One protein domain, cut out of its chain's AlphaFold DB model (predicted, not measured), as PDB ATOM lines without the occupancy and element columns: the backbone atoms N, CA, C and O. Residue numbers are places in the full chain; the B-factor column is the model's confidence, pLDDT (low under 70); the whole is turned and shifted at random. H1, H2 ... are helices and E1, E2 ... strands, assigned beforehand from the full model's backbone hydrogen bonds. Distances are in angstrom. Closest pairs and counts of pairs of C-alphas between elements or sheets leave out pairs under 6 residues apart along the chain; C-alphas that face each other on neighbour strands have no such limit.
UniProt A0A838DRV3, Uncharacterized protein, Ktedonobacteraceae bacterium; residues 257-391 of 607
ATOM      1  N   MET A 257      96.729 109.814  92.578       79.88
ATOM      2  CA  MET A 257      96.278 108.874  93.621       79.88
ATOM      3  C   MET A 257      97.066 107.559  93.652       79.88
ATOM      4  O   MET A 257      96.493 106.472  93.748       79.88
ATOM      5  N   VAL A 258      98.396 107.654  93.563       82.06
ATOM      6  CA  VAL A 258      99.244 106.466  93.646       82.06
ATOM      7  C   VAL A 258      99.241 105.950  95.083       82.06
ATOM      8  O   VAL A 258      99.635 106.648  96.013       82.06
ATOM      9  N   SER A 259      98.770 104.723  95.260       86.88
ATOM     10  CA  SER A 259      98.640 104.049  96.547       86.88
ATOM     11  C   SER A 259      99.188 102.628  96.461       86.88
ATOM     12  O   SER A 259      99.309 102.046  95.381       86.88
ATOM     13  N   THR A 260      99.550 102.066  97.611       88.25
ATOM     14  CA  THR A 260     100.105 100.713  97.705       88.25
ATOM     15  C   THR A 260      99.310  99.875  98.686       88.25
ATOM     16  O   THR A 260      98.979 100.360  99.767       88.25
ATOM     17  N   SER A 261      99.098  98.602  98.365       85.75
ATOM     18  CA  SER A 261      98.716  97.598  99.360       85.75
ATOM     19  C   SER A 261      99.924  96.731  99.688       85.75
ATOM     20  O   SER A 261     100.620  96.287  98.776       85.75
ATOM     21  N   ALA A 262     100.159  96.461 100.974       80.56
ATOM     22  CA  ALA A 262     101.237  95.579 101.435       80.56
ATOM     23  C   ALA A 262     100.936  94.083 101.212       80.56
ATOM     24  O   ALA A 262     101.782  93.230 101.482       80.56
ATOM     25  N   THR A 263      99.726  93.760 100.749       74.00
ATOM     26  CA  THR A 263      99.251  92.402 100.474       74.00
ATOM     27  C   THR A 263      98.468  92.357  99.157       74.00
ATOM     28  O   THR A 263      97.826  93.335  98.769       74.00
ATOM     29  N   GLY A 264      98.503  91.209  98.468       73.75
ATOM     30  CA  GLY A 264      97.678  90.944  97.277       73.75
ATOM     31  C   GLY A 264      98.389  91.027  95.919       73.75
ATOM     32  O   GLY A 264      97.721  90.927  94.893       73.75
ATOM     33  N   GLY A 265      99.719  91.180  95.884       84.25
ATOM     34  CA  GLY A 265     100.490  91.212  94.636       84.25
ATOM     35  C   GLY A 265     101.923  90.705  94.769       84.25
ATOM     36  O   GLY A 265     102.340  90.221  95.815       84.25
ATOM     37  N   SER A 266     102.688  90.808  93.688       87.56
ATOM     38  CA  SER A 266     104.093  90.394  93.578       87.56
ATOM     39  C   SER A 266     105.028  91.571  93.285       87.56
ATOM     40  O   SER A 266     106.142  91.372  92.802       87.56
ATOM     41  N   VAL A 267     104.584  92.806  93.537       87.94
ATOM     42  CA  VAL A 267     105.444  93.986  93.414       87.94
ATOM     43  C   VAL A 267     106.398  94.019  94.605       87.94
ATOM     44  O   VAL A 267     105.963  94.027  95.759       87.94
ATOM     45  N   THR A 268     107.700  94.019  94.333       88.75
ATOM     46  CA  THR A 268     108.741  94.014  95.368       88.75
ATOM     47  C   THR A 268     108.894  95.387  96.013       88.75
ATOM     48  O   THR A 268     108.502  96.398  95.426       88.75
ATOM     49  N   ALA A 269     109.488  95.433  97.209       88.88
ATOM     50  CA  ALA A 269     109.796  96.671  97.919       88.88
ATOM     51  C   ALA A 269     110.826  97.508  97.145       88.88
ATOM     52  O   ALA A 269     111.988  97.112  97.024       88.88
ATOM     53  N   ASN A 270     110.403  98.648  96.598       90.62
ATOM     54  CA  ASN A 270     111.278  99.624  95.953       90.62
ATOM     55  C   ASN A 270     110.561 100.977  95.799       90.62
ATOM     56  O   ASN A 270     109.358 101.093  96.028       90.62
ATOM     57  N   THR A 271     111.303 101.998  95.372       91.50
ATOM     58  CA  THR A 271     110.718 103.232  94.840       91.50
ATOM     59  C   THR A 271     110.484 103.052  93.345       91.50
ATOM     60  O   THR A 271     111.435 102.845  92.588       91.50
ATOM     61  N   TYR A 272     109.224 103.114  92.931       91.75
ATOM     62  CA  TYR A 272     108.798 103.019  91.542       91.75
ATOM     63  C   TYR A 272     108.456 104.396  91.000       91.75
ATOM     64  O   TYR A 272     107.785 105.186  91.660       91.75
ATOM     65  N   TRP A 273     108.870 104.632  89.765       91.94
ATOM     66  CA  TRP A 273     108.486 105.784  88.967       91.94
ATOM     67  C   TRP A 273     107.579 105.309  87.844       91.94
ATOM     68  O   TRP A 273     107.860 104.282  87.224       91.94
ATOM     69  N   ILE A 274     106.490 106.032  87.604       91.12
ATOM     70  CA  ILE A 274     105.428 105.652  86.672       91.12
ATOM     71  C   ILE A 274     105.253 106.761  85.648       91.12
ATOM     72  O   ILE A 274     105.006 107.914  86.003       91.12
ATOM     73  N   ILE A 275     105.362 106.388  84.380       89.75
ATOM     74  CA  ILE A 275     105.108 107.233  83.219       89.75
ATOM     75  C   ILE A 275     103.985 106.592  82.413       89.75
ATOM     76  O   ILE A 275     103.930 105.369  82.280       89.75
ATOM     77  N   VAL A 276     103.104 107.416  81.857       85.75
ATOM     78  CA  VAL A 276     102.021 106.955  80.990       85.75
ATOM     79  C   VAL A 276     102.095 107.678  79.657       85.75
ATOM     80  O   VAL A 276     102.417 108.862  79.598       85.75
ATOM     81  N   THR A 277     101.797 106.947  78.593       81.88
ATOM     82  CA  THR A 277     101.615 107.443  77.229       81.88
ATOM     83  C   THR A 277     100.281 106.926  76.690       81.88
ATOM     84  O   THR A 277      99.731 105.935  77.185       81.88
ATOM     85  N   ALA A 278      99.723 107.615  75.700       77.56
ATOM     86  CA  ALA A 278      98.466 107.249  75.057       77.56
ATOM     87  C   ALA A 278      98.724 106.733  73.637       77.56
ATOM     88  O   ALA A 278      99.641 107.189  72.965       77.56
ATOM     89  N   VAL A 279      97.909 105.793  73.168       75.00
ATOM     90  CA  VAL A 279      97.991 105.218  71.820       75.00
ATOM     91  C   VAL A 279      96.722 105.565  71.050       75.00
ATOM     92  O   VAL A 279      95.614 105.298  71.520       75.00
ATOM     93  N   THR A 280      96.885 106.148  69.865       67.38
ATOM     94  CA  THR A 280      95.788 106.518  68.954       67.38
ATOM     95  C   THR A 280      95.410 105.404  67.983       67.38
ATOM     96  O   THR A 280      96.149 104.444  67.779       67.38
ATOM     97  N   ALA A 281      94.264 105.587  67.321       55.19
ATOM     98  CA  ALA A 281      93.798 104.781  66.192       55.19
ATOM     99  C   ALA A 281      94.652 104.888  64.915       55.19
ATOM    100  O   ALA A 281      94.347 104.201  63.938       55.19
ATOM    101  N   ALA A 282      95.673 105.753  64.879       48.81
ATOM    102  CA  ALA A 282      96.551 105.860  63.720       48.81
ATOM    103  C   ALA A 282      97.236 104.504  63.475       48.81
ATOM    104  O   ALA A 282      97.712 103.868  64.415       48.81
ATOM    105  N   SER A 283      97.211 104.047  62.219       39.00
ATOM    106  CA  SER A 283      97.564 102.696  61.762       39.00
ATOM    107  C   SER A 283      98.677 102.021  62.580       39.00
ATOM    108  O   SER A 283      99.861 102.319  62.460       39.00
ATOM    109  N   SER A 284      98.229 101.113  63.447       38.88
ATOM    110  CA  SER A 284      98.885  99.964  64.082       38.88
ATOM    111  C   SER A 284     100.328 100.002  64.610       38.88
ATOM    112  O   SER A 284     100.648  99.026  65.268       38.88
ATOM    113  N   ASN A 285     101.189 101.017  64.445       41.69
ATOM    114  CA  ASN A 285     102.556 100.985  65.021       41.69
ATOM    115  C   ASN A 285     103.285 102.339  65.195       41.69
ATOM    116  O   ASN A 285     104.461 102.336  65.550       41.69
ATOM    117  N   THR A 286     102.649 103.493  64.961       52.75
ATOM    118  CA  THR A 286     103.334 104.811  65.042       52.75
ATOM    119  C   THR A 286     102.581 105.892  65.831       52.75
ATOM    120  O   THR A 286     103.044 107.024  65.917       52.75
ATOM    121  N   GLY A 287     101.442 105.554  66.444       60.28
ATOM    122  CA  GLY A 287     100.523 106.514  67.072       60.28
ATOM    123  C   GLY A 287     100.632 106.675  68.594       60.28
ATOM    124  O   GLY A 287      99.613 106.971  69.220       60.28
ATOM    125  N   GLU A 288     101.798 106.420  69.201       73.88
ATOM    126  CA  GLU A 288     102.018 106.592  70.649       73.88
ATOM    127  C   GLU A 288     102.450 108.029  70.981       73.88
ATOM    128  O   GLU A 288     103.343 108.585  70.344       73.88
ATOM    129  N   THR A 289     101.822 108.639  71.986       70.94
ATOM    130  CA  THR A 289     102.142 109.994  72.441       70.94
ATOM    131  C   THR A 289     103.383 110.011  73.326       70.94
ATOM    132  O   THR A 289     103.733 109.025  73.977       70.94
ATOM    133  N   LEU A 290     104.047 111.165  73.405       75.00
ATOM    134  CA  LEU A 290     105.016 111.395  74.471       75.00
ATOM    135  C   LEU A 290     104.289 111.474  75.818       75.00
ATOM    136  O   LEU A 290     103.139 111.908  75.906       75.00
ATOM    137  N   ALA A 291     104.985 111.080  76.878       73.00
ATOM    138  CA  ALA A 291     104.530 111.365  78.218       73.00
ATOM    139  C   ALA A 291     104.570 112.872  78.447       73.00
ATOM    140  O   ALA A 291     105.433 113.570  77.910       73.00
ATOM    141  N   TRP A 292     103.651 113.350  79.277       71.44
ATOM    142  CA  TRP A 292     103.608 114.746  79.679       71.44
ATOM    143  C   TRP A 292     104.978 115.262  80.110       71.44
ATOM    144  O   TRP A 292     105.638 114.621  80.928       71.44
ATOM    145  N   SER A 293     105.390 116.437  79.633       63.94
ATOM    146  CA  SER A 293     106.610 117.091  80.110       63.94
ATOM    147  C   SER A 293     106.317 118.340  80.927       63.94
ATOM    148  O   SER A 293     105.431 119.130  80.617       63.94
ATOM    149  N   VAL A 294     107.117 118.529  81.974       49.50
ATOM    150  CA  VAL A 294     107.114 119.728  82.822       49.50
ATOM    151  C   VAL A 294     107.933 120.889  82.234       49.50
ATOM    152  O   VAL A 294     108.005 121.941  82.860       49.50
ATOM    153  N   SER A 295     108.550 120.736  81.053       40.66
ATOM    154  CA  SER A 295     109.333 121.797  80.398       40.66
ATOM    155  C   SER A 295     109.298 121.673  78.866       40.66
ATOM    156  O   SER A 295     109.468 120.565  78.360       40.66
ATOM    157  N   PRO A 296     109.144 122.779  78.105       37.91
ATOM    158  CA  PRO A 296     109.115 122.753  76.641       37.91
ATOM    159  C   PRO A 296     110.515 122.644  76.004       37.91
ATOM    160  O   PRO A 296     110.647 122.755  74.788       37.91
ATOM    161  N   SER A 297     111.585 122.458  76.789       36.59
ATOM    162  CA  SER A 297     112.932 122.326  76.221       36.59
ATOM    163  C   SER A 297     113.121 120.970  75.536       36.59
ATOM    164  O   SER A 297     112.586 119.957  75.981       36.59
ATOM    165  N   THR A 298     113.957 120.942  74.499       37.62
ATOM    166  CA  THR A 298     114.323 119.793  73.645       37.62
ATOM    167  C   THR A 298     114.873 118.554  74.376       37.62
ATOM    168  O   THR A 298     115.198 117.561  73.733       37.62
ATOM    169  N   VAL A 299     114.960 118.580  75.711       44.97
ATOM    170  CA  VAL A 299     115.214 117.427  76.585       44.97
ATOM    171  C   VAL A 299     114.109 117.375  77.645       44.97
ATOM    172  O   VAL A 299     114.309 117.683  78.819       44.97
ATOM    173  N   ALA A 300     112.898 117.049  77.200       53.53
ATOM    174  CA  ALA A 300     111.720 116.930  78.045       53.53
ATOM    175  C   ALA A 300     111.937 115.863  79.137       53.53
ATOM    176  O   ALA A 300     111.975 114.664  78.852       53.53
ATOM    177  N   VAL A 301     112.065 116.283  80.401       61.03
ATOM    178  CA  VAL A 301     111.934 115.367  81.543       61.03
ATOM    179  C   VAL A 301     110.451 114.989  81.629       61.03
ATOM    180  O   VAL A 301     109.613 115.893  81.765       61.03
ATOM    181  N   PRO A 302     110.089 113.702  81.492       71.00
ATOM    182  CA  PRO A 302     108.696 113.292  81.570       71.00
ATOM    183  C   PRO A 302     108.216 113.427  83.015       71.00
ATOM    184  O   PRO A 302     108.917 113.042  83.952       71.00
ATOM    185  N   GLY A 303     107.017 113.968  83.201       73.44
ATOM    186  CA  GLY A 303     106.342 114.020  84.485       73.44
ATOM    187  C   GLY A 303     106.004 112.603  84.934       73.44
ATOM    188  O   GLY A 303     105.115 111.959  84.379       73.44
ATOM    189  N   ALA A 304     106.740 112.112  85.925       82.25
ATOM    190  CA  ALA A 304     106.567 110.780  86.479       82.25
ATOM    191  C   ALA A 304     105.946 110.853  87.878       82.25
ATOM    192  O   ALA A 304     106.285 111.730  88.674       82.25
ATOM    193  N   ALA A 305     105.066 109.905  88.191       87.19
ATOM    194  CA  ALA A 305     104.552 109.724  89.543       87.19
ATOM    195  C   ALA A 305     105.453 108.744  90.310       87.19
ATOM    196  O   ALA A 305     105.804 107.691  89.777       87.19
ATOM    197  N   SER A 306     105.830 109.075  91.546       90.19
ATOM    198  CA  SER A 306     106.657 108.208  92.395       90.19
ATOM    199  C   SER A 306     105.829 107.508  93.466       90.19
ATOM    200  O   SER A 306     104.969 108.133  94.087       90.19
ATOM    201  N   VAL A 307     106.148 106.250  93.761       90.94
ATOM    202  CA  VAL A 307     105.550 105.499  94.868       90.94
ATOM    203  C   VAL A 307     106.565 104.580  95.523       90.94
ATOM    204  O   VAL A 307     107.370 103.944  94.847       90.94
ATOM    205  N   VAL A 308     106.518 104.497  96.849       90.19
ATOM    206  CA  VAL A 308     107.372 103.606  97.633       90.19
ATOM    207  C   VAL A 308     106.535 102.433  98.117       90.19
ATOM    208  O   VAL A 308     105.540 102.629  98.810       90.19
ATOM    209  N   THR A 309     106.938 101.212  97.776       88.12
ATOM    210  CA  THR A 309     106.343  99.992  98.333       88.12
ATOM    211  C   THR A 309     107.190  99.481  99.499       88.12
ATOM    212  O   THR A 309     108.416  99.388  99.411       88.12
ATOM    213  N   ALA A 310     106.532  99.112 100.597       79.19
ATOM    214  CA  ALA A 310     107.161  98.543 101.786       79.19
ATOM    215  C   ALA A 310     106.595  97.135 102.035       79.19
ATOM    216  O   ALA A 310     105.669  96.950 102.818       79.19
ATOM    217  N   GLY A 311     107.105  96.135 101.312       74.25
ATOM    218  CA  GLY A 311     106.675  94.738 101.447       74.25
ATOM    219  C   GLY A 311     107.213  93.839 100.333       74.25
ATOM    220  O   GLY A 311     107.479  94.306  99.228       74.25
ATOM    221  N   SER A 312     107.374  92.540 100.606       77.00
ATOM    222  CA  SER A 312     107.809  91.551  99.602       77.00
ATOM    223  C   SER A 312     106.724  91.221  98.567       77.00
ATOM    224  O   SER A 312     107.048  90.743  97.482       77.00
ATOM    225  N   THR A 313     105.456  91.498  98.887       83.31
ATOM    226  CA  THR A 313     104.271  91.177  98.076       83.31
ATOM    227  C   THR A 313     103.287  92.345  98.055       83.31
ATOM    228  O   THR A 313     102.258  92.314  98.731       83.31
ATOM    229  N   SER A 314     103.607  93.399  97.304       88.75
ATOM    230  CA  SER A 314     102.776  94.607  97.234       88.75
ATOM    231  C   SER A 314     101.941  94.673  95.950       88.75
ATOM    232  O   SER A 314     102.243  93.996  94.964       88.75
ATOM    233  N   THR A 315     100.913  95.519  95.943       88.94
ATOM    234  CA  THR A 315     100.261  96.030  94.723       88.94
ATOM    235  C   THR A 315     100.458  97.539  94.627       88.94
ATOM    236  O   THR A 315     100.659  98.208  95.644       88.94
ATOM    237  N   ILE A 316     100.404  98.078  93.409       90.62
ATOM    238  CA  ILE A 316     100.418  99.524  93.162       90.62
ATOM    239  C   ILE A 316      99.131  99.885  92.428       90.62
ATOM    240  O   ILE A 316      98.886  99.368  91.340       90.62
ATOM    241  N   THR A 317      98.341 100.786  93.001       89.44
ATOM    242  CA  THR A 317      97.108 101.304  92.406       89.44
ATOM    243  C   THR A 317      97.295 102.772  92.074       89.44
ATOM    244  O   THR A 317      97.793 103.529  92.903       89.44
ATOM    245  N   PHE A 318      96.907 103.187  90.876       88.19
ATOM    246  CA  PHE A 318      96.964 104.583  90.455       88.19
ATOM    247  C   PHE A 318      95.875 104.892  89.441       88.19
ATOM    248  O   PHE A 318      95.297 103.999  88.819       88.19
ATOM    249  N   ASN A 319      95.624 106.181  89.266       85.31
ATOM    250  CA  ASN A 319      94.621 106.690  88.358       85.31
ATOM    251  C   ASN A 319      95.280 107.306  87.126       85.31
ATOM    252  O   ASN A 319      96.192 108.128  87.226       85.31
ATOM    253  N   ILE A 320      94.797 106.900  85.956       83.56
ATOM    254  CA  ILE A 320      95.210 107.431  84.660       83.56
ATOM    255  C   ILE A 320      94.105 108.359  84.164       83.56
ATOM    256  O   ILE A 320      92.928 107.996  84.198       83.56
ATOM    257  N   ASN A 321      94.476 109.559  83.711       78.50
ATOM    258  CA  ASN A 321      93.524 110.465  83.078       78.50
ATOM    259  C   ASN A 321      93.181 109.969  81.670       78.50
ATOM    260  O   ASN A 321      94.081 109.702  80.869       78.50
ATOM    261  N   ARG A 322      91.888 109.895  81.360       77.38
ATOM    262  CA  ARG A 322      91.397 109.606  80.019       77.38
ATOM    263  C   ARG A 322      91.618 110.812  79.121       77.38
ATOM    264  O   ARG A 322      91.109 111.902  79.367       77.38
ATOM    265  N   VAL A 323      92.354 110.573  78.055       70.94
ATOM    266  CA  VAL A 323      92.603 111.491  76.962       70.94
ATOM    267  C   VAL A 323      91.664 111.157  75.795       70.94
ATOM    268  O   VAL A 323      91.625 110.002  75.358       70.94
ATOM    269  N   PRO A 324      90.934 112.137  75.237       65.25
ATOM    270  CA  PRO A 324      90.179 111.971  74.001       65.25
ATOM    271  C   PRO A 324      91.043 111.450  72.844       65.25
ATOM    272  O   PRO A 324      92.170 111.896  72.630       65.25
ATOM    273  N   GLY A 325      90.507 110.489  72.089       63.75
ATOM    274  CA  GLY A 325      91.188 109.878  70.940       63.75
ATOM    275  C   GLY A 325      92.180 108.756  71.283       63.75
ATOM    276  O   GLY A 325      92.723 108.136  70.366       63.75
ATOM    277  N   ALA A 326      92.400 108.455  72.567       69.88
ATOM    278  CA  ALA A 326      93.197 107.306  72.991       69.88
ATOM    279  C   ALA A 326      92.374 106.004  72.936       69.88
ATOM    280  O   ALA A 326      91.274 105.933  73.475       69.88
ATOM    281  N   ILE A 327      92.926 104.957  72.322       73.12
ATOM    282  CA  ILE A 327      92.367 103.590  72.343       73.12
ATOM    283  C   ILE A 327      92.934 102.797  73.528       73.12
ATOM    284  O   ILE A 327      92.279 101.931  74.112       73.12
ATOM    285  N   LYS A 328      94.197 103.065  73.860       79.19
ATOM    286  CA  LYS A 328      94.957 102.319  74.858       79.19
ATOM    287  C   LYS A 328      95.975 103.229  75.530       79.19
ATOM    288  O   LYS A 328      96.479 104.160  74.909       79.19
ATOM    289  N   TYR A 329      96.325 102.899  76.768       83.00
ATOM    290  CA  TYR A 329      97.441 103.506  77.484       83.00
ATOM    291  C   TYR A 329      98.606 102.528  77.610       83.00
ATOM    292  O   TYR A 329      98.426 101.338  77.880       83.00
ATOM    293  N   ASN A 330      99.816 103.037  77.423       86.81
ATOM    294  CA  ASN A 330     101.045 102.317  77.705       86.81
ATOM    295  C   ASN A 330     101.624 102.868  79.013       86.81
ATOM    296  O   ASN A 330     101.693 104.079  79.222       86.81
ATOM    297  N   VAL A 331     102.009 101.970  79.919       90.56
ATOM    298  CA  VAL A 331     102.582 102.333  81.219       90.56
ATOM    299  C   VAL A 331     104.045 101.922  81.230       90.56
ATOM    300  O   VAL A 331     104.356 100.740  81.078       90.56
ATOM    301  N   TYR A 332     104.934 102.882  81.449       91.00
ATOM    302  CA  TYR A 332     106.358 102.654  81.646       91.00
ATOM    303  C   TYR A 332     106.694 102.787  83.124       91.00
ATOM    304  O   TYR A 332     106.275 103.739  83.783       91.00
ATOM    305  N   MET A 333     107.471 101.842  83.645       91.81
ATOM    306  CA  MET A 333     107.927 101.884  85.031       91.81
ATOM    307  C   MET A 333     109.423 101.635  85.130       91.81
ATOM    308  O   MET A 333     109.982 100.828  84.386       91.81
ATOM    309  N   GLY A 334     110.049 102.311  86.084       91.88
ATOM    310  CA  GLY A 334     111.441 102.108  86.463       91.88
ATOM    311  C   GLY A 334     111.597 102.210  87.973       91.88
ATOM    312  O   GLY A 334     110.715 102.718  88.669       91.88
ATOM    313  N   THR A 335     112.714 101.708  88.487       91.31
ATOM    314  CA  THR A 335     113.017 101.704  89.921       91.31
ATOM    315  C   THR A 335     114.259 102.534  90.218       91.31
ATOM    316  O   THR A 335     115.243 102.484  89.482       91.31
ATOM    317  N   GLY A 336     114.219 103.315  91.297       88.31
ATOM    318  CA  GLY A 336     115.339 104.165  91.693       88.31
ATOM    319  C   GLY A 336     114.969 105.189  92.759       88.31
ATOM    320  O   GLY A 336     113.815 105.601  92.863       88.31
ATOM    321  N   ALA A 337     115.960 105.620  93.544       85.06
ATOM    322  CA  ALA A 337     115.783 106.673  94.551       85.06
ATOM    323  C   ALA A 337     115.428 108.033  93.917       85.06
ATOM    324  O   ALA A 337     114.714 108.837  94.507       85.06
ATOM    325  N   THR A 338     115.901 108.262  92.694       87.25
ATOM    326  CA  THR A 338     115.520 109.371  91.815       87.25
ATOM    327  C   THR A 338     114.888 108.809  90.548       87.25
ATOM    328  O   THR A 338     115.095 107.632  90.241       87.25
ATOM    329  N   GLN A 339     114.161 109.643  89.798       84.75
ATOM    330  CA  GLN A 339     113.583 109.249  88.514       84.75
ATOM    331  C   GLN A 339     114.666 108.619  87.618       84.75
ATOM    332  O   GLN A 339     115.664 109.284  87.320       84.75
ATOM    333  N   PRO A 340     114.518 107.339  87.223       85.69
ATOM    334  CA  PRO A 340     115.461 106.675  86.338       85.69
ATOM    335  C   PRO A 340     115.512 107.364  84.975       85.69
ATOM    336  O   PRO A 340     114.543 107.987  84.540       85.69
ATOM    337  N   ALA A 341     116.634 107.215  84.270       85.19
ATOM    338  CA  ALA A 341     116.735 107.672  82.889       85.19
ATOM    339  C   ALA A 341     115.657 107.009  82.011       85.19
ATOM    340  O   ALA A 341     115.247 105.878  82.267       85.19
ATOM    341  N   ASN A 342     115.254 107.667  80.922       84.19
ATOM    342  CA  ASN A 342     114.214 107.159  80.013       84.19
ATOM    343  C   ASN A 342     114.543 105.773  79.417       84.19
ATOM    344  O   ASN A 342     113.639 105.026  79.052       84.19
ATOM    345  N   SER A 343     115.827 105.408  79.343       86.19
ATOM    346  CA  SER A 343     116.298 104.080  78.924       86.19
ATOM    347  C   SER A 343     116.110 102.982  79.978       86.19
ATOM    348  O   SER A 343     116.171 101.804  79.644       86.19
ATOM    349  N   ALA A 344     115.879 103.354  81.237       88.94
ATOM    350  CA  ALA A 344     115.640 102.461  82.371       88.94
ATOM    351  C   ALA A 344     114.155 102.413  82.787       88.94
ATOM    352  O   ALA A 344     113.817 101.848  83.827       88.94
ATOM    353  N   MET A 345     113.272 103.008  81.976       89.50
ATOM    354  CA  MET A 345     111.820 102.974  82.140       89.50
ATOM    355  C   MET A 345     111.237 101.983  81.130       89.50
ATOM    356  O   MET A 345     111.263 102.247  79.929       89.50
ATOM    357  N   TRP A 346     110.715 100.847  81.594       92.31
ATOM    358  CA  TRP A 346     110.296  99.732  80.737       92.31
ATOM    359  C   TRP A 346     108.779  99.626  80.619       92.31
ATOM    360  O   TRP A 346     108.062  99.783  81.614       92.31
ATOM    361  N   LEU A 347     108.297  99.311  79.414       90.94
ATOM    362  CA  LEU A 347     106.883  99.071  79.134       90.94
ATOM    363  C   LEU A 347     106.355  97.881  79.947       90.94
ATOM    364  O   LEU A 347     106.902  96.776  79.905       90.94
ATOM    365  N   GLN A 348     105.255  98.094  80.660       92.06
ATOM    366  CA  GLN A 348     104.573  97.057  81.423       92.06
ATOM    367  C   GLN A 348     103.522  96.352  80.563       92.06
ATOM    368  O   GLN A 348     102.702  96.982  79.897       92.06
ATOM    369  N   ALA A 349     103.516  95.018  80.594       86.25
ATOM    370  CA  ALA A 349     102.503  94.232  79.895       86.25
ATOM    371  C   ALA A 349     101.119  94.426  80.536       86.25
ATOM    372  O   ALA A 349     100.991  94.369  81.759       86.25
ATOM    373  N   ALA A 350     100.070  94.564  79.716       81.88
ATOM    374  CA  ALA A 350      98.699  94.785  80.195       81.88
ATOM    375  C   ALA A 350      98.213  93.690  81.167       81.88
ATOM    376  O   ALA A 350      97.534  93.983  82.143       81.88
ATOM    377  N   ALA A 351      98.653  92.441  80.973       83.31
ATOM    378  CA  ALA A 351      98.339  91.318  81.860       83.31
ATOM    379  C   ALA A 351      98.803  91.513  83.322       83.31
ATOM    380  O   ALA A 351      98.311  90.827  84.212       83.31
ATOM    381  N   LYS A 352      99.722  92.452  83.594       85.38
ATOM    382  CA  LYS A 352     100.198  92.769  84.952       85.38
ATOM    383  C   LYS A 352      99.207  93.598  85.779       85.38
ATOM    384  O   LYS A 352      99.425  93.755  86.980       85.38
ATOM    385  N   PHE A 353      98.139  94.103  85.158       85.75
ATOM    386  CA  PHE A 353      97.138  94.983  85.771       85.75
ATOM    387  C   PHE A 353      95.810  94.265  86.086       85.75
ATOM    388  O   PHE A 353      94.734  94.852  86.010       85.75
ATOM    389  N   GLY A 354      95.860  92.961  86.383       72.38
ATOM    390  CA  GLY A 354      94.690  92.146  86.745       72.38
ATOM    391  C   GLY A 354      93.820  91.669  85.570       72.38
ATOM    392  O   GLY A 354      93.189  90.623  85.681       72.38
ATOM    393  N   SER A 355      93.827  92.364  84.426       65.12
ATOM    394  CA  SER A 355      93.200  91.926  83.166       65.12
ATOM    395  C   SER A 355      94.011  92.403  81.958       65.12
ATOM    396  O   SER A 355      94.506  93.528  81.948       65.12
ATOM    397  N   GLY A 356      94.092  91.593  80.894       62.12
ATOM    398  CA  GLY A 356      94.748  91.966  79.629       62.12
ATOM    399  C   GLY A 356      94.128  93.180  78.921       62.12
ATOM    400  O   GLY A 356      94.744  93.733  78.014       62.12
ATOM    401  N   THR A 357      92.941  93.615  79.353       68.62
ATOM    402  CA  THR A 357      92.240  94.809  78.864       68.62
ATOM    403  C   THR A 357      92.254  95.977  79.847       68.62
ATOM    404  O   THR A 357      91.691  97.012  79.528       68.62
ATOM    405  N   ALA A 358      92.901  95.867  81.014       71.25
ATOM    406  CA  ALA A 358      92.857  96.905  82.054       71.25
ATOM    407  C   ALA A 358      93.450  98.262  81.623       71.25
ATOM    408  O   ALA A 358      93.137  99.283  82.223       71.25
ATOM    409  N   LEU A 359      94.301  98.272  80.590       79.94
ATOM    410  CA  LEU A 359      94.872  99.480  79.980       79.94
ATOM    411  C   LEU A 359      94.204  99.869  78.652       79.94
ATOM    412  O   LEU A 359      94.542 100.903  78.071       79.94
ATOM    413  N   ASN A 360      93.300  99.026  78.150       76.00
ATOM    414  CA  ASN A 360      92.461  99.364  77.012       76.00
ATOM    415  C   ASN A 360      91.280 100.144  77.577       76.00
ATOM    416  O   ASN A 360      90.607  99.652  78.480       76.00
ATOM    417  N   ASP A 361      91.017 101.335  77.057       65.38
ATOM    418  CA  ASP A 361      89.807 102.060  77.424       65.38
ATOM    419  C   ASP A 361      88.758 101.871  76.320       65.38
ATOM    420  O   ASP A 361      88.832 102.535  75.290       65.38
ATOM    421  N   PRO A 362      87.776 100.963  76.477       48.88
ATOM    422  CA  PRO A 362      86.635 100.888  75.568       48.88
ATOM    423  C   PRO A 362      85.558 101.956  75.864       48.88
ATOM    424  O   PRO A 362      84.468 101.899  75.296       48.88
ATOM    425  N   GLY A 363      85.800 102.907  76.774       44.41
ATOM    426  CA  GLY A 363      84.801 103.868  77.239       44.41
ATOM    427  C   GLY A 363      84.601 105.048  76.293       44.41
ATOM    428  O   GLY A 363      85.300 106.051  76.382       44.41
ATOM    429  N   GLY A 364      83.600 104.947  75.419       49.84
ATOM    430  CA  GLY A 364      83.158 106.041  74.556       49.84
ATOM    431  C   GLY A 364      82.845 107.342  75.308       49.84
ATOM    432  O   GLY A 364      82.332 107.312  76.420       49.84
ATOM    433  N   TYR A 365      83.148 108.472  74.665       49.47
ATOM    434  CA  TYR A 365      82.790 109.866  74.996       49.47
ATOM    435  C   TYR A 365      82.964 110.369  76.448       49.47
ATOM    436  O   TYR A 365      82.657 111.532  76.693       49.47
ATOM    437  N   ALA A 366      83.463 109.570  77.396       53.12
ATOM    438  CA  ALA A 366      83.656 109.935  78.797       53.12
ATOM    439  C   ALA A 366      85.139 110.192  79.101       53.12
ATOM    440  O   ALA A 366      85.941 109.259  79.131       53.12
ATOM    441  N   SER A 367      85.495 111.449  79.360       58.25
ATOM    442  CA  SER A 367      86.797 111.861  79.908       58.25
ATOM    443  C   SER A 367      86.724 111.873  81.441       58.25
ATOM    444  O   SER A 367      85.647 112.040  82.013       58.25
ATOM    445  N   GLY A 368      87.852 111.635  82.113       67.88
ATOM    446  CA  GLY A 368      87.929 111.458  83.566       67.88
ATOM    447  C   GLY A 368      89.019 110.462  83.963       67.88
ATOM    448  O   GLY A 368      89.736 109.960  83.107       67.88
ATOM    449  N   TYR A 369      89.156 110.139  85.247       75.88
ATOM    450  CA  TYR A 369      90.157 109.166  85.696       75.88
ATOM    451  C   TYR A 369      89.626 107.731  85.642       75.88
ATOM    452  O   TYR A 369      88.470 107.474  85.975       75.88
ATOM    453  N   PHE A 370      90.479 106.777  85.271       78.00
ATOM    454  CA  PHE A 370      90.230 105.359  85.528       78.00
ATOM    455  C   PHE A 370      91.353 104.764  86.370       78.00
ATOM    456  O   PHE A 370      92.524 105.121  86.226       78.00
ATOM    457  N   THR A 371      90.975 103.875  87.281       83.69
ATOM    458  CA  THR A 371      91.891 103.252  88.232       83.69
ATOM    459  C   THR A 371      92.455 101.964  87.657       83.69
ATOM    460  O   THR A 371      91.709 101.110  87.180       83.69
ATOM    461  N   VAL A 372      93.770 101.805  87.757       86.69
ATOM    462  CA  VAL A 372      94.482 100.580  87.399       86.69
ATOM    463  C   VAL A 372      95.282 100.080  88.592       86.69
ATOM    464  O   VAL A 372      95.877 100.864  89.331       86.69
ATOM    465  N   THR A 373      95.311  98.761  88.765       88.62
ATOM    466  CA  THR A 373      96.024  98.109  89.868       88.62
ATOM    467  C   THR A 373      97.021  97.115  89.307       88.62
ATOM    468  O   THR A 373      96.636  96.102  88.729       88.62
ATOM    469  N   MET A 374      98.311  97.384  89.491       89.38
ATOM    470  CA  MET A 374      99.376  96.448  89.164       89.38
ATOM    471  C   MET A 374      99.530  95.415  90.280       89.38
ATOM    472  O   MET A 374      99.771  95.764  91.438       89.38
ATOM    473  N   THR A 375      99.430  94.140  89.914       88.19
ATOM    474  CA  THR A 375      99.526  93.006  90.846       88.19
ATOM    475  C   THR A 375     100.754  92.137  90.605       88.19
ATOM    476  O   THR A 375     101.127  91.372  91.487       88.19
ATOM    477  N   ALA A 376     101.420  92.255  89.454       88.50
ATOM    478  CA  ALA A 376     102.618  91.483  89.122       88.50
ATOM    479  C   ALA A 376     103.906  92.316  89.244       88.50
ATOM    480  O   ALA A 376     103.871  93.543  89.204       88.50
ATOM    481  N   ALA A 377     105.058  91.646  89.350       87.62
ATOM    482  CA  ALA A 377     106.364  92.305  89.418       87.62
ATOM    483  C   ALA A 377     106.607  93.224  88.207       87.62
ATOM    484  O   ALA A 377     106.311  92.841  87.069       87.62
ATOM    485  N   ALA A 378     107.176  94.412  88.430       87.56
ATOM    486  CA  ALA A 378     107.503  95.351  87.356       87.56
ATOM    487  C   ALA A 378     108.537  94.753  86.383       87.56
ATOM    488  O   ALA A 378     109.409  93.977  86.770       87.56
ATOM    489  N   ALA A 379     108.420  95.082  85.098       88.38
ATOM    490  CA  ALA A 379     109.397  94.689  84.088       88.38
ATOM    491  C   ALA A 379     110.715  95.449  84.292       88.38
ATOM    492  O   ALA A 379     110.704  96.654  84.530       88.38
ATOM    493  N   THR A 380     111.833  94.737  84.167       87.88
ATOM    494  CA  THR A 380     113.200  95.279  84.252       87.88
ATOM    495  C   THR A 380     113.932  95.250  82.904       87.88
ATOM    496  O   THR A 380     115.106  95.607  82.833       87.88
ATOM    497  N   SER A 381     113.252  94.812  81.842       88.19
ATOM    498  CA  SER A 381     113.739  94.729  80.463       88.19
ATOM    499  C   SER A 381     112.558  94.796  79.481       88.19
ATOM    500  O   SER A 381     111.406  94.614  79.885       88.19
ATOM    501  N   GLY A 382     112.829  95.056  78.197       86.44
ATOM    502  CA  GLY A 382     111.816  95.105  77.133       86.44
ATOM    503  C   GLY A 382     111.913  96.369  76.279       86.44
ATOM    504  O   GLY A 382     113.008  96.800  75.933       86.44
ATOM    505  N   THR A 383     110.774  96.970  75.932       87.38
ATOM    506  CA  THR A 383     110.729  98.260  75.226       87.38
ATOM    507  C   THR A 383     110.919  99.398  76.227       87.38
ATOM    508  O   THR A 383     110.104  99.563  77.137       87.38
ATOM    509  N   ALA A 384     112.001 100.167  76.088       87.88
ATOM    510  CA  ALA A 384     112.274 101.322  76.942       87.88
ATOM    511  C   ALA A 384     111.537 102.576  76.454       87.88
ATOM    512  O   ALA A 384     111.396 102.778  75.245       87.88
ATOM    513  N   TYR A 385     111.165 103.475  77.367       84.31
ATOM    514  CA  TYR A 385     110.529 104.752  77.024       84.31
ATOM    515  C   TYR A 385     111.405 105.617  76.098       84.31
ATOM    516  O   TYR A 385     110.895 106.320  75.231       84.31
ATOM    517  N   SER A 386     112.737 105.507  76.183       82.06
ATOM    518  CA  SER A 386     113.654 106.195  75.260       82.06
ATOM    519  C   SER A 386     113.423 105.862  73.779       82.06
ATOM    520  O   SER A 386     113.757 106.683  72.925       82.06
ATOM    521  N   SER A 387     112.843 104.699  73.454       75.38
ATOM    522  CA  SER A 387     112.466 104.350  72.073       75.38
ATOM    523  C   SER A 387     111.281 105.172  71.549       75.38
ATOM    524  O   SER A 387     111.230 105.469  70.362       75.38
ATOM    525  N   VAL A 388     110.389 105.624  72.438       72.50
ATOM    526  CA  VAL A 388     109.254 106.502  72.105       72.50
ATOM    527  C   VAL A 388     109.723 107.941  71.882       72.50
ATOM    528  O   VAL A 388     109.219 108.620  71.000       72.50
ATOM    529  N   ILE A 389     110.716 108.408  72.649       67.38
ATOM    530  CA  ILE A 389     111.256 109.780  72.543       67.38
ATOM    531  C   ILE A 389     112.147 109.956  71.306       67.38
ATOM    532  O   ILE A 389     112.198 111.032  70.718       67.38
ATOM    533  N   SER A 390     112.908 108.917  70.955       52.16
ATOM    534  CA  SER A 390     113.815 108.936  69.800       52.16
ATOM    535  C   SER A 390     113.102 108.664  68.476       52.16
ATOM    536  O   SER A 390     113.621 109.035  67.424       52.16
ATOM    537  N   GLY A 391     111.898 108.083  68.519       48.00
ATOM    538  CA  GLY A 391     110.936 108.252  67.444       48.00
ATOM    539  C   GLY A 391     110.545 109.721  67.420       48.00
ATOM    540  O   GLY A 391     110.003 110.226  68.396       48.00
TER     541      GLY A 391
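Overview. This is residues 257 to 391 of the 607 residues of an uncharacterized protein of Ktedonobacteraceae bacterium (UniProt A0A838DRV3). With little regular structure, a strand sandwich wrapped in long loops: antiparallel sheets E3-E2-E5 and E1-E4-E6 lie face to face, strands crossed at 41 degrees. H1 sits beside E6; H2 is on neither sheet. The printed part has 135 residues, 51 in named elements, mostly strand, ordered E1 E2 E3 E4 E5 H1 E6 H2. It is compact, radius of gyration of the C-alphas 14.5 A, spanning 40 by 34 by 24 A.

Along the chain. E2 is residues 271 to 280, 30.1 A; E5 326 to 335, 26.7 A; E3 305 to 308; E4 315 to 321; E1 257 to 261; E6 369 to 374; H1 350 to 353; H2 386 to 390. C-alpha 257 is at (96.278, 108.874, 93.621), C-alpha 390 at (113.815, 108.936, 69.800).

Arrangement. Within hydrogen-bond range are N 275 and O 332 of E2 and E5, 2.9 A; N 274 and O 305 of hairpin E2 and E3, 2.8 A; N 317 and O 259 of E4 and E1, 2.9 A; N 318 and O 372 of E4 and E6, 3.0 A. The closest C-alphas of H1 and E6, Phe 353 and Met 374, are 4.3 A apart. H2's O i to N i+4 pair is within range; H1 is too short for one.

Size, cuts and confidence. The printed part has no cut. Links E2 to E3, E5 to H1, H1 to E6 and E6 to H2 are long. pLDDT is under 70 in 34 residues, among them 280 to 287.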